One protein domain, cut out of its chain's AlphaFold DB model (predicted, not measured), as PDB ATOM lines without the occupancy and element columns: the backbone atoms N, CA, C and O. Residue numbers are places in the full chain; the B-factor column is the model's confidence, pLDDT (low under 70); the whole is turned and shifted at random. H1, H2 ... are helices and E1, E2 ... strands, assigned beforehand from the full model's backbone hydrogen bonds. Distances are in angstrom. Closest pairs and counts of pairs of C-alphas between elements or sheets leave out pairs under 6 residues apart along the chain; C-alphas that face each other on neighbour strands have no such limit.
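Overview. This is residues 46 to 90 and 214 to 228 of the 228 residues of an uncharacterized protein of Verrucomicrobiales bacterium (UniProt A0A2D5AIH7). Look for little regular structure: a small ladder of two short parallel strands, E1 and E2, with long loops about it, a short helix H1 near one end and a tail after E2. The printed part has 60 residues, with E1, H1 and E2 in that order; 12 are in these named elements, mixed helix and strand. It is loose, with a radius of gyration of the C-alphas of 13.2 A, and only just flat, spanning 38 by 30 by 17 A.

Arrangement. Past residues 46 to 69, which hold no named element, find E1, residues 70 to 73. Its parallel neighbour is E2, residues 218 to 221, at 36 degrees between directions; N 72 and O 219 are within hydrogen-bond range at 2.9 A. Residues 81 to 82 pair antiparallel with residues 218 to 219 of E2. The closest C-alphas of E1 and H1, residues 87 to 90, are those of Gly 70 and Phe 87, 6.1 A apart. H1 is too short for an O i to N i+4 pair; its one O i to N i+3 pair is within range.

Along the chain. Find C-alpha 70 at (192.764, 199.112, 99.203); E1 runs 9.9 A from there. H1 covers 5.3 A. E2 runs 9.3 A to C-alpha 221 at (195.237, 207.748, 103.810).

Size, cuts and confidence. The C-alphas farthest apart, of Asn 89 and Ser 228, are 42.2 A apart. Residues 91 to 213 are not printed; C-alphas 90 and 214 are 5.7 A apart across the cut. E1 to H1 is a long link. Residues 227 to 228 have pLDDT under 70.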
ATOM      1  N   GLY A  46     191.781 206.501 119.399       87.00
ATOM      2  CA  GLY A  46     191.137 206.665 118.091       87.00
ATOM      3  C   GLY A  46     192.103 206.724 116.901       87.00
ATOM      4  O   GLY A  46     191.640 206.652 115.760       87.00
ATOM      5  N   THR A  47     193.423 206.779 117.133       90.25
ATOM      6  CA  THR A  47     194.424 206.586 116.071       90.25
ATOM      7  C   THR A  47     194.190 205.245 115.374       90.25
ATOM      8  O   THR A  47     193.915 204.237 116.024       90.25
ATOM      9  N   LYS A  48     194.298 205.221 114.041       91.69
ATOM     10  CA  LYS A  48     194.226 203.996 113.234       91.69
ATOM     11  C   LYS A  48     195.612 203.669 112.681       91.69
ATOM     12  O   LYS A  48     196.315 204.557 112.209       91.69
ATOM     13  N   MET A  49     195.987 202.396 112.746       92.19
ATOM     14  CA  MET A  49     197.292 201.860 112.345       92.19
ATOM     15  C   MET A  49     197.103 200.550 111.580       92.19
ATOM     16  O   MET A  49     196.123 199.836 111.798       92.19
ATOM     17  N   VAL A  50     198.054 200.226 110.704       94.25
ATOM     18  CA  VAL A  50     198.070 198.964 109.952       94.25
ATOM     19  C   VAL A  50     198.984 197.967 110.660       94.25
ATOM     20  O   VAL A  50     200.132 198.285 110.959       94.25
ATOM     21  N   PHE A  51     198.492 196.747 110.889       95.56
ATOM     22  CA  PHE A  51     199.243 195.660 111.520       95.56
ATOM     23  C   PHE A  51     199.189 194.396 110.654       95.56
ATOM     24  O   PHE A  51     198.117 194.015 110.187       95.56
ATOM     25  N   TYR A  52     200.324 193.716 110.468       96.62
ATOM     26  CA  TYR A  52     200.407 192.459 109.712       96.62
ATOM     27  C   TYR A  52     200.376 191.241 110.651       96.62
ATOM     28  O   TYR A  52     201.385 190.583 110.890       96.62
ATOM     29  N   GLN A  53     199.209 190.985 111.246       96.38
ATOM     30  CA  GLN A  53     198.960 189.900 112.206       96.38
ATOM     31  C   GLN A  53     197.454 189.581 112.283       96.38
ATOM     32  O   GLN A  53     196.620 190.399 111.901       96.38
ATOM     33  N   SER A  54     197.081 188.390 112.764       95.12
ATOM     34  CA  SER A  54     195.685 187.906 112.744       95.12
ATOM     35  C   SER A  54     194.771 188.565 113.793       95.12
ATOM     36  O   SER A  54     193.567 188.751 113.559       95.12
ATOM     37  N   SER A  55     195.331 188.946 114.942       94.75
ATOM     38  CA  SER A  55     194.656 189.623 116.054       94.75
ATOM     39  C   SER A  55     195.218 191.029 116.272       94.75
ATOM     40  O   SER A  55     196.402 191.278 116.050       94.75
ATOM     41  N   ALA A  56     194.367 191.962 116.710       93.94
ATOM     42  CA  ALA A  56     194.824 193.303 117.069       93.94
ATOM     43  C   ALA A  56     195.818 193.220 118.250       93.94
ATOM     44  O   ALA A  56     195.589 192.409 119.155       93.94
ATOM     45  N   PRO A  57     196.915 194.005 118.257       92.25
ATOM     46  CA  PRO A  57     197.795 194.091 119.420       92.25
ATOM     47  C   PRO A  57     197.031 194.528 120.680       92.25
ATOM     48  O   PRO A  57     196.002 195.199 120.586       92.25
ATOM     49  N   THR A  58     197.546 194.201 121.868       91.19
ATOM     50  CA  THR A  58     196.980 194.679 123.141       91.19
ATOM     51  C   THR A  58     196.835 196.204 123.131       91.19
ATOM     52  O   THR A  58     197.762 196.908 122.743       91.19
ATOM     53  N   GLY A  59     195.670 196.711 123.545       88.44
ATOM     54  CA  GLY A  59     195.350 198.145 123.515       88.44
ATOM     55  C   GLY A  59     194.765 198.648 122.189       88.44
ATOM     56  O   GLY A  59     194.265 199.766 122.139       88.44
ATOM     57  N   TRP A  60     194.741 197.821 121.137       92.19
ATOM     58  CA  TRP A  60     194.144 198.146 119.840       92.19
ATOM     59  C   TRP A  60     192.887 197.312 119.585       92.19
ATOM     60  O   TRP A  60     192.784 196.157 119.993       92.19
ATOM     61  N   THR A  61     191.922 197.888 118.867       94.81
ATOM     62  CA  THR A  61     190.709 197.188 118.416       94.81
ATOM     63  C   THR A  61     190.739 197.046 116.897       94.81
ATOM     64  O   THR A  61     191.148 197.970 116.196       94.81
ATOM     65  N   LYS A  62     190.322 195.885 116.375       93.88
ATOM     66  CA  LYS A  62     190.257 195.638 114.926       93.88
ATOM     67  C   LYS A  62     189.165 196.505 114.290       93.88
ATOM     68  O   LYS A  62     188.005 196.410 114.678       93.88
ATOM     69  N   GLU A  63     189.535 197.300 113.289       92.62
ATOM     70  CA  GLU A  63     188.587 198.033 112.446       92.62
ATOM     71  C   GLU A  63     187.985 197.080 111.403       92.62
ATOM     72  O   GLU A  63     188.721 196.483 110.622       92.62
ATOM     73  N   VAL A  64     186.657 196.931 111.384       93.75
ATOM     74  CA  VAL A  64     185.952 196.012 110.463       93.75
ATOM     75  C   VAL A  64     185.195 196.731 109.343       93.75
ATOM     76  O   VAL A  64     184.739 196.089 108.402       93.75
ATOM     77  N   GLY A  65     185.073 198.062 109.404       93.81
ATOM     78  CA  GLY A  65     184.326 198.852 108.417       93.81
ATOM     79  C   GLY A  65     185.015 199.021 107.056       93.81
ATOM     80  O   GLY A  65     184.379 199.478 106.111       93.81
ATOM     81  N   ILE A  66     186.296 198.654 106.948       94.44
ATOM     82  CA  ILE A  66     187.129 198.803 105.740       94.44
ATOM     83  C   ILE A  66     187.707 197.464 105.254       94.44
ATOM     84  O   ILE A  66     188.749 197.427 104.603       94.44
ATOM     85  N   ASP A  67     187.040 196.354 105.574       95.56
ATOM     86  CA  ASP A  67     187.443 195.025 105.104       95.56
ATOM     87  C   ASP A  67     187.397 194.922 103.570       95.56
ATOM     88  O   ASP A  67     186.508 195.486 102.928       95.56
ATOM     89  N   ASP A  68     188.367 194.224 102.978       96.62
ATOM     90  CA  ASP A  68     188.513 194.061 101.522       96.62
ATOM     91  C   ASP A  68     188.596 195.402 100.742       96.62
ATOM     92  O   ASP A  68     188.105 195.525  99.615       96.62
ATOM     93  N   HIS A  69     189.207 196.431 101.351       96.94
ATOM     94  CA  HIS A  69     189.534 197.721 100.722       96.94
ATOM     95  C   HIS A  69     191.040 197.848 100.433       96.94
ATOM     96  O   HIS A  69     191.879 197.315 101.154       96.94
ATOM     97  N   GLY A  70     191.398 198.620  99.405       96.56
ATOM     98  CA  GLY A  70     192.764 199.112  99.203       96.56
ATOM     99  C   GLY A  70     193.048 200.408  99.978       96.56
ATOM    100  O   GLY A  70     192.128 201.130 100.358       96.56
ATOM    101  N   LEU A  71     194.323 200.753 100.174       95.50
ATOM    102  CA  LEU A  71     194.719 202.067 100.697       95.50
ATOM    103  C   LEU A  71     194.973 203.034  99.534       95.50
ATOM    104  O   LEU A  71     195.790 202.747  98.660       95.50
ATOM    105  N   LYS A  72     194.292 204.185  99.524       95.50
ATOM    106  CA  LYS A  72     194.494 205.251  98.532       95.50
ATOM    107  C   LYS A  72     195.135 206.456  99.205       95.50
ATOM    108  O   LYS A  72     194.526 207.074 100.071       95.50
ATOM    109  N   VAL A  73     196.345 206.811  98.790       96.50
ATOM    110  CA  VAL A  73     197.018 208.009  99.303       96.50
ATOM    111  C   VAL A  73     196.372 209.263  98.709       96.50
ATOM    112  O   VAL A  73     196.218 209.359  97.492       96.50
ATOM    113  N   VAL A  74     196.006 210.224  99.556       96.06
ATOM    114  CA  VAL A  74     195.408 211.510  99.171       96.06
ATOM    115  C   VAL A  74     196.080 212.675  99.895       96.06
ATOM    116  O   VAL A  74     196.643 212.513 100.974       96.06
ATOM    117  N   ALA A  75     195.997 213.868  99.303       91.69
ATOM    118  CA  ALA A  75     196.498 215.110  99.901       91.69
ATOM    119  C   ALA A  75     195.388 215.973 100.533       91.69
ATOM    120  O   ALA A  75     195.680 216.882 101.302       91.69
ATOM    121  N   SER A  76     194.115 215.698 100.228       82.50
ATOM    122  CA  SER A  76     192.950 216.506 100.626       82.50
ATOM    123  C   SER A  76     192.416 216.227 102.039       82.50
ATOM    124  O   SER A  76     191.404 216.803 102.425       82.50
ATOM    125  N   GLY A  77     193.081 215.356 102.805       83.00
ATOM    126  CA  GLY A  77     192.571 214.799 104.062       83.00
ATOM    127  C   GLY A  77     192.092 213.359 103.873       83.00
ATOM    128  O   GLY A  77     191.450 213.051 102.877       83.00
ATOM    129  N   GLY A  78     192.472 212.470 104.794       89.19
ATOM    130  CA  GLY A  78     192.171 211.035 104.735       89.19
ATOM    131  C   GLY A  78     191.032 210.641 105.672       89.19
ATOM    132  O   GLY A  78     190.390 211.491 106.284       89.19
ATOM    133  N   GLY A  79     190.805 209.338 105.823       90.81
ATOM    134  CA  GLY A  79     189.798 208.793 106.738       90.81
ATOM    135  C   GLY A  79     188.398 208.636 106.141       90.81
ATOM    136  O   GLY A  79     187.471 208.288 106.867       90.81
ATOM    137  N   VAL A  80     188.240 208.849 104.834       92.94
ATOM    138  CA  VAL A  80     187.004 208.553 104.096       92.94
ATOM    139  C   VAL A  80     187.164 207.294 103.246       92.94
ATOM    140  O   VAL A  80     188.282 206.877 102.934       92.94
ATOM    141  N   THR A  81     186.046 206.680 102.866       95.94
ATOM    142  CA  THR A  81     186.017 205.519 101.968       95.94
ATOM    143  C   THR A  81     185.341 205.858 100.643       95.94
ATOM    144  O   THR A  81     184.567 206.810 100.540       95.94
ATOM    145  N   GLY A  82     185.635 205.080  99.605       95.56
ATOM    146  CA  GLY A  82     185.000 205.216  98.297       95.56
ATOM    147  C   GLY A  82     185.183 203.968  97.441       95.56
ATOM    148  O   GLY A  82     185.749 202.984  97.901       95.56
ATOM    149  N   GLY A  83     184.716 204.013  96.191       96.12
ATOM    150  CA  GLY A  83     184.742 202.865  95.276       96.12
ATOM    151  C   GLY A  83     183.571 201.899  95.475       96.12
ATOM    152  O   GLY A  83     182.746 202.066  96.373       96.12
ATOM    153  N   THR A  84     183.460 200.904  94.594       96.12
ATOM    154  CA  THR A  84     182.289 200.008  94.538       96.12
ATOM    155  C   THR A  84     182.650 198.528  94.539       96.12
ATOM    156  O   THR A  84     181.879 197.720  95.051       96.12
ATOM    157  N   GLN A  85     183.818 198.160  94.018       97.19
ATOM    158  CA  GLN A  85     184.253 196.769  93.889       97.19
ATOM    159  C   GLN A  85     185.238 196.402  94.993       97.19
ATOM    160  O   GLN A  85     186.219 197.103  95.180       97.19
ATOM    161  N   SER A  86     185.030 195.321  95.737       96.81
ATOM    162  CA  SER A  86     185.995 194.940  96.778       96.81
ATOM    163  C   SER A  86     187.364 194.547  96.186       96.81
ATOM    164  O   SER A  86     187.433 194.089  95.042       96.81
ATOM    165  N   PHE A  87     188.454 194.718  96.943       96.69
ATOM    166  CA  PHE A  87     189.831 194.494  96.481       96.69
ATOM    167  C   PHE A  87     190.020 193.082  95.911       96.69
ATOM    168  O   PHE A  87     190.460 192.921  94.771       96.69
ATOM    169  N   SER A  88     189.584 192.062  96.647       96.00
ATOM    170  CA  SER A  88     189.650 190.663  96.222       96.00
ATOM    171  C   SER A  88     188.851 190.404  94.943       96.00
ATOM    172  O   SER A  88     189.254 189.582  94.125       96.00
ATOM    173  N   ASN A  89     187.744 191.122  94.718       94.31
ATOM    174  CA  ASN A  89     186.958 190.976  93.493       94.31
ATOM    175  C   ASN A  89     187.673 191.570  92.274       94.31
ATOM    176  O   ASN A  89     187.627 190.967  91.208       94.31
ATOM    177  N   CYS A  90     188.343 192.717  92.420       93.81
ATOM    178  CA  CYS A  90     189.107 193.329  91.329       93.81
ATOM    179  C   CYS A  90     190.354 192.517  90.955       93.81
ATOM    180  O   CYS A  90     190.654 192.390  89.770       93.81
ATOM    181  N   LEU A 214     187.251 198.108  87.701       93.06
ATOM    182  CA  LEU A 214     188.416 198.303  88.570       93.06
ATOM    183  C   LEU A 214     188.230 199.449  89.573       93.06
ATOM    184  O   LEU A 214     189.203 199.945  90.138       93.06
ATOM    185  N   ARG A 215     186.991 199.894  89.814       95.69
ATOM    186  CA  ARG A 215     186.675 200.891  90.852       95.69
ATOM    187  C   ARG A 215     186.738 200.253  92.240       95.69
ATOM    188  O   ARG A 215     185.715 200.089  92.910       95.69
ATOM    189  N   ILE A 216     187.953 199.873  92.633       97.44
ATOM    190  CA  ILE A 216     188.276 199.210  93.894       97.44
ATOM    191  C   ILE A 216     187.759 200.063  95.056       97.44
ATOM    192  O   ILE A 216     187.907 201.285  95.048       97.44
ATOM    193  N   LYS A 217     187.166 199.425  96.059       97.81
ATOM    194  CA  LYS A 217     186.833 200.023  97.340       97.81
ATOM    195  C   LYS A 217     188.120 200.443  98.030       97.81
ATOM    196  O   LYS A 217     189.031 199.633  98.175       97.81
ATOM    197  N   TYR A 218     188.216 201.691  98.460       97.06
ATOM    198  CA  TYR A 218     189.423 202.216  99.085       97.06
ATOM    199  C   TYR A 218     189.129 202.954 100.384       97.06
ATOM    200  O   TYR A 218     188.057 203.533 100.544       97.06
ATOM    201  N   ALA A 219     190.115 202.962 101.276       96.31
ATOM    202  CA  ALA A 219     190.211 203.876 102.403       96.31
ATOM    203  C   ALA A 219     191.290 204.923 102.102       96.31
ATOM    204  O   ALA A 219     192.402 204.592 101.682       96.31
ATOM    205  N   GLU A 220     190.953 206.193 102.285       96.31
ATOM    206  CA  GLU A 220     191.869 207.296 102.041       96.31
ATOM    207  C   GLU A 220     192.859 207.459 103.193       96.31
ATOM    208  O   GLU A 220     192.471 207.565 104.358       96.31
ATOM    209  N   VAL A 221     194.145 207.516 102.863       95.06
ATOM    210  CA  VAL A 221     195.237 207.748 103.810       95.06
ATOM    211  C   VAL A 221     196.022 208.982 103.400       95.06
ATOM    212  O   VAL A 221     196.139 209.294 102.218       95.06
ATOM    213  N   ILE A 222     196.576 209.683 104.379       95.12
ATOM    214  CA  ILE A 222     197.429 210.850 104.149       95.12
ATOM    215  C   ILE A 222     198.878 210.501 104.452       95.12
ATOM    216  O   ILE A 222     199.164 209.659 105.303       95.12
ATOM    217  N   VAL A 223     199.789 211.178 103.761       94.12
ATOM    218  CA  VAL A 223     201.214 211.153 104.084       94.12
ATOM    219  C   VAL A 223     201.543 212.451 104.801       94.12
ATOM    220  O   VAL A 223     201.350 213.534 104.252       94.12
ATOM    221  N   CYS A 224     202.037 212.328 106.028       88.94
ATOM    222  CA  CYS A 224     202.455 213.458 106.844       88.94
ATOM    223  C   CYS A 224     203.978 213.490 106.939       88.94
ATOM    224  O   CYS A 224     204.624 212.454 107.105       88.94
ATOM    225  N   THR A 225     204.553 214.688 106.898       88.62
ATOM    226  CA  THR A 225     205.954 214.914 107.258       88.62
ATOM    227  C   THR A 225     205.994 215.518 108.653       88.62
ATOM    228  O   THR A 225     205.250 216.453 108.942       88.62
ATOM    229  N   LYS A 226     206.842 214.973 109.532       80.88
ATOM    230  CA  LYS A 226     207.049 215.532 110.870       80.88
ATOM    231  C   LYS A 226     207.591 216.954 110.721       80.88
ATOM    232  O   LYS A 226     208.630 217.142 110.089       80.88
ATOM    233  N   ALA A 227     206.885 217.932 111.282       65.75
ATOM    234  CA  ALA A 227     207.435 219.269 111.434       65.75
ATOM    235  C   ALA A 227     208.646 219.177 112.374       65.75
ATOM    236  O   ALA A 227     208.556 218.534 113.423       65.75
ATOM    237  N   SER A 228     209.775 219.729 111.925       62.25
ATOM    238  CA  SER A 228     211.036 219.795 112.672       62.25
ATOM    239  C   SER A 228     210.860 220.414 114.049       62.25
ATOM    240  O   SER A 228     210.172 221.460 114.097       62.25
TER     241      SER A 228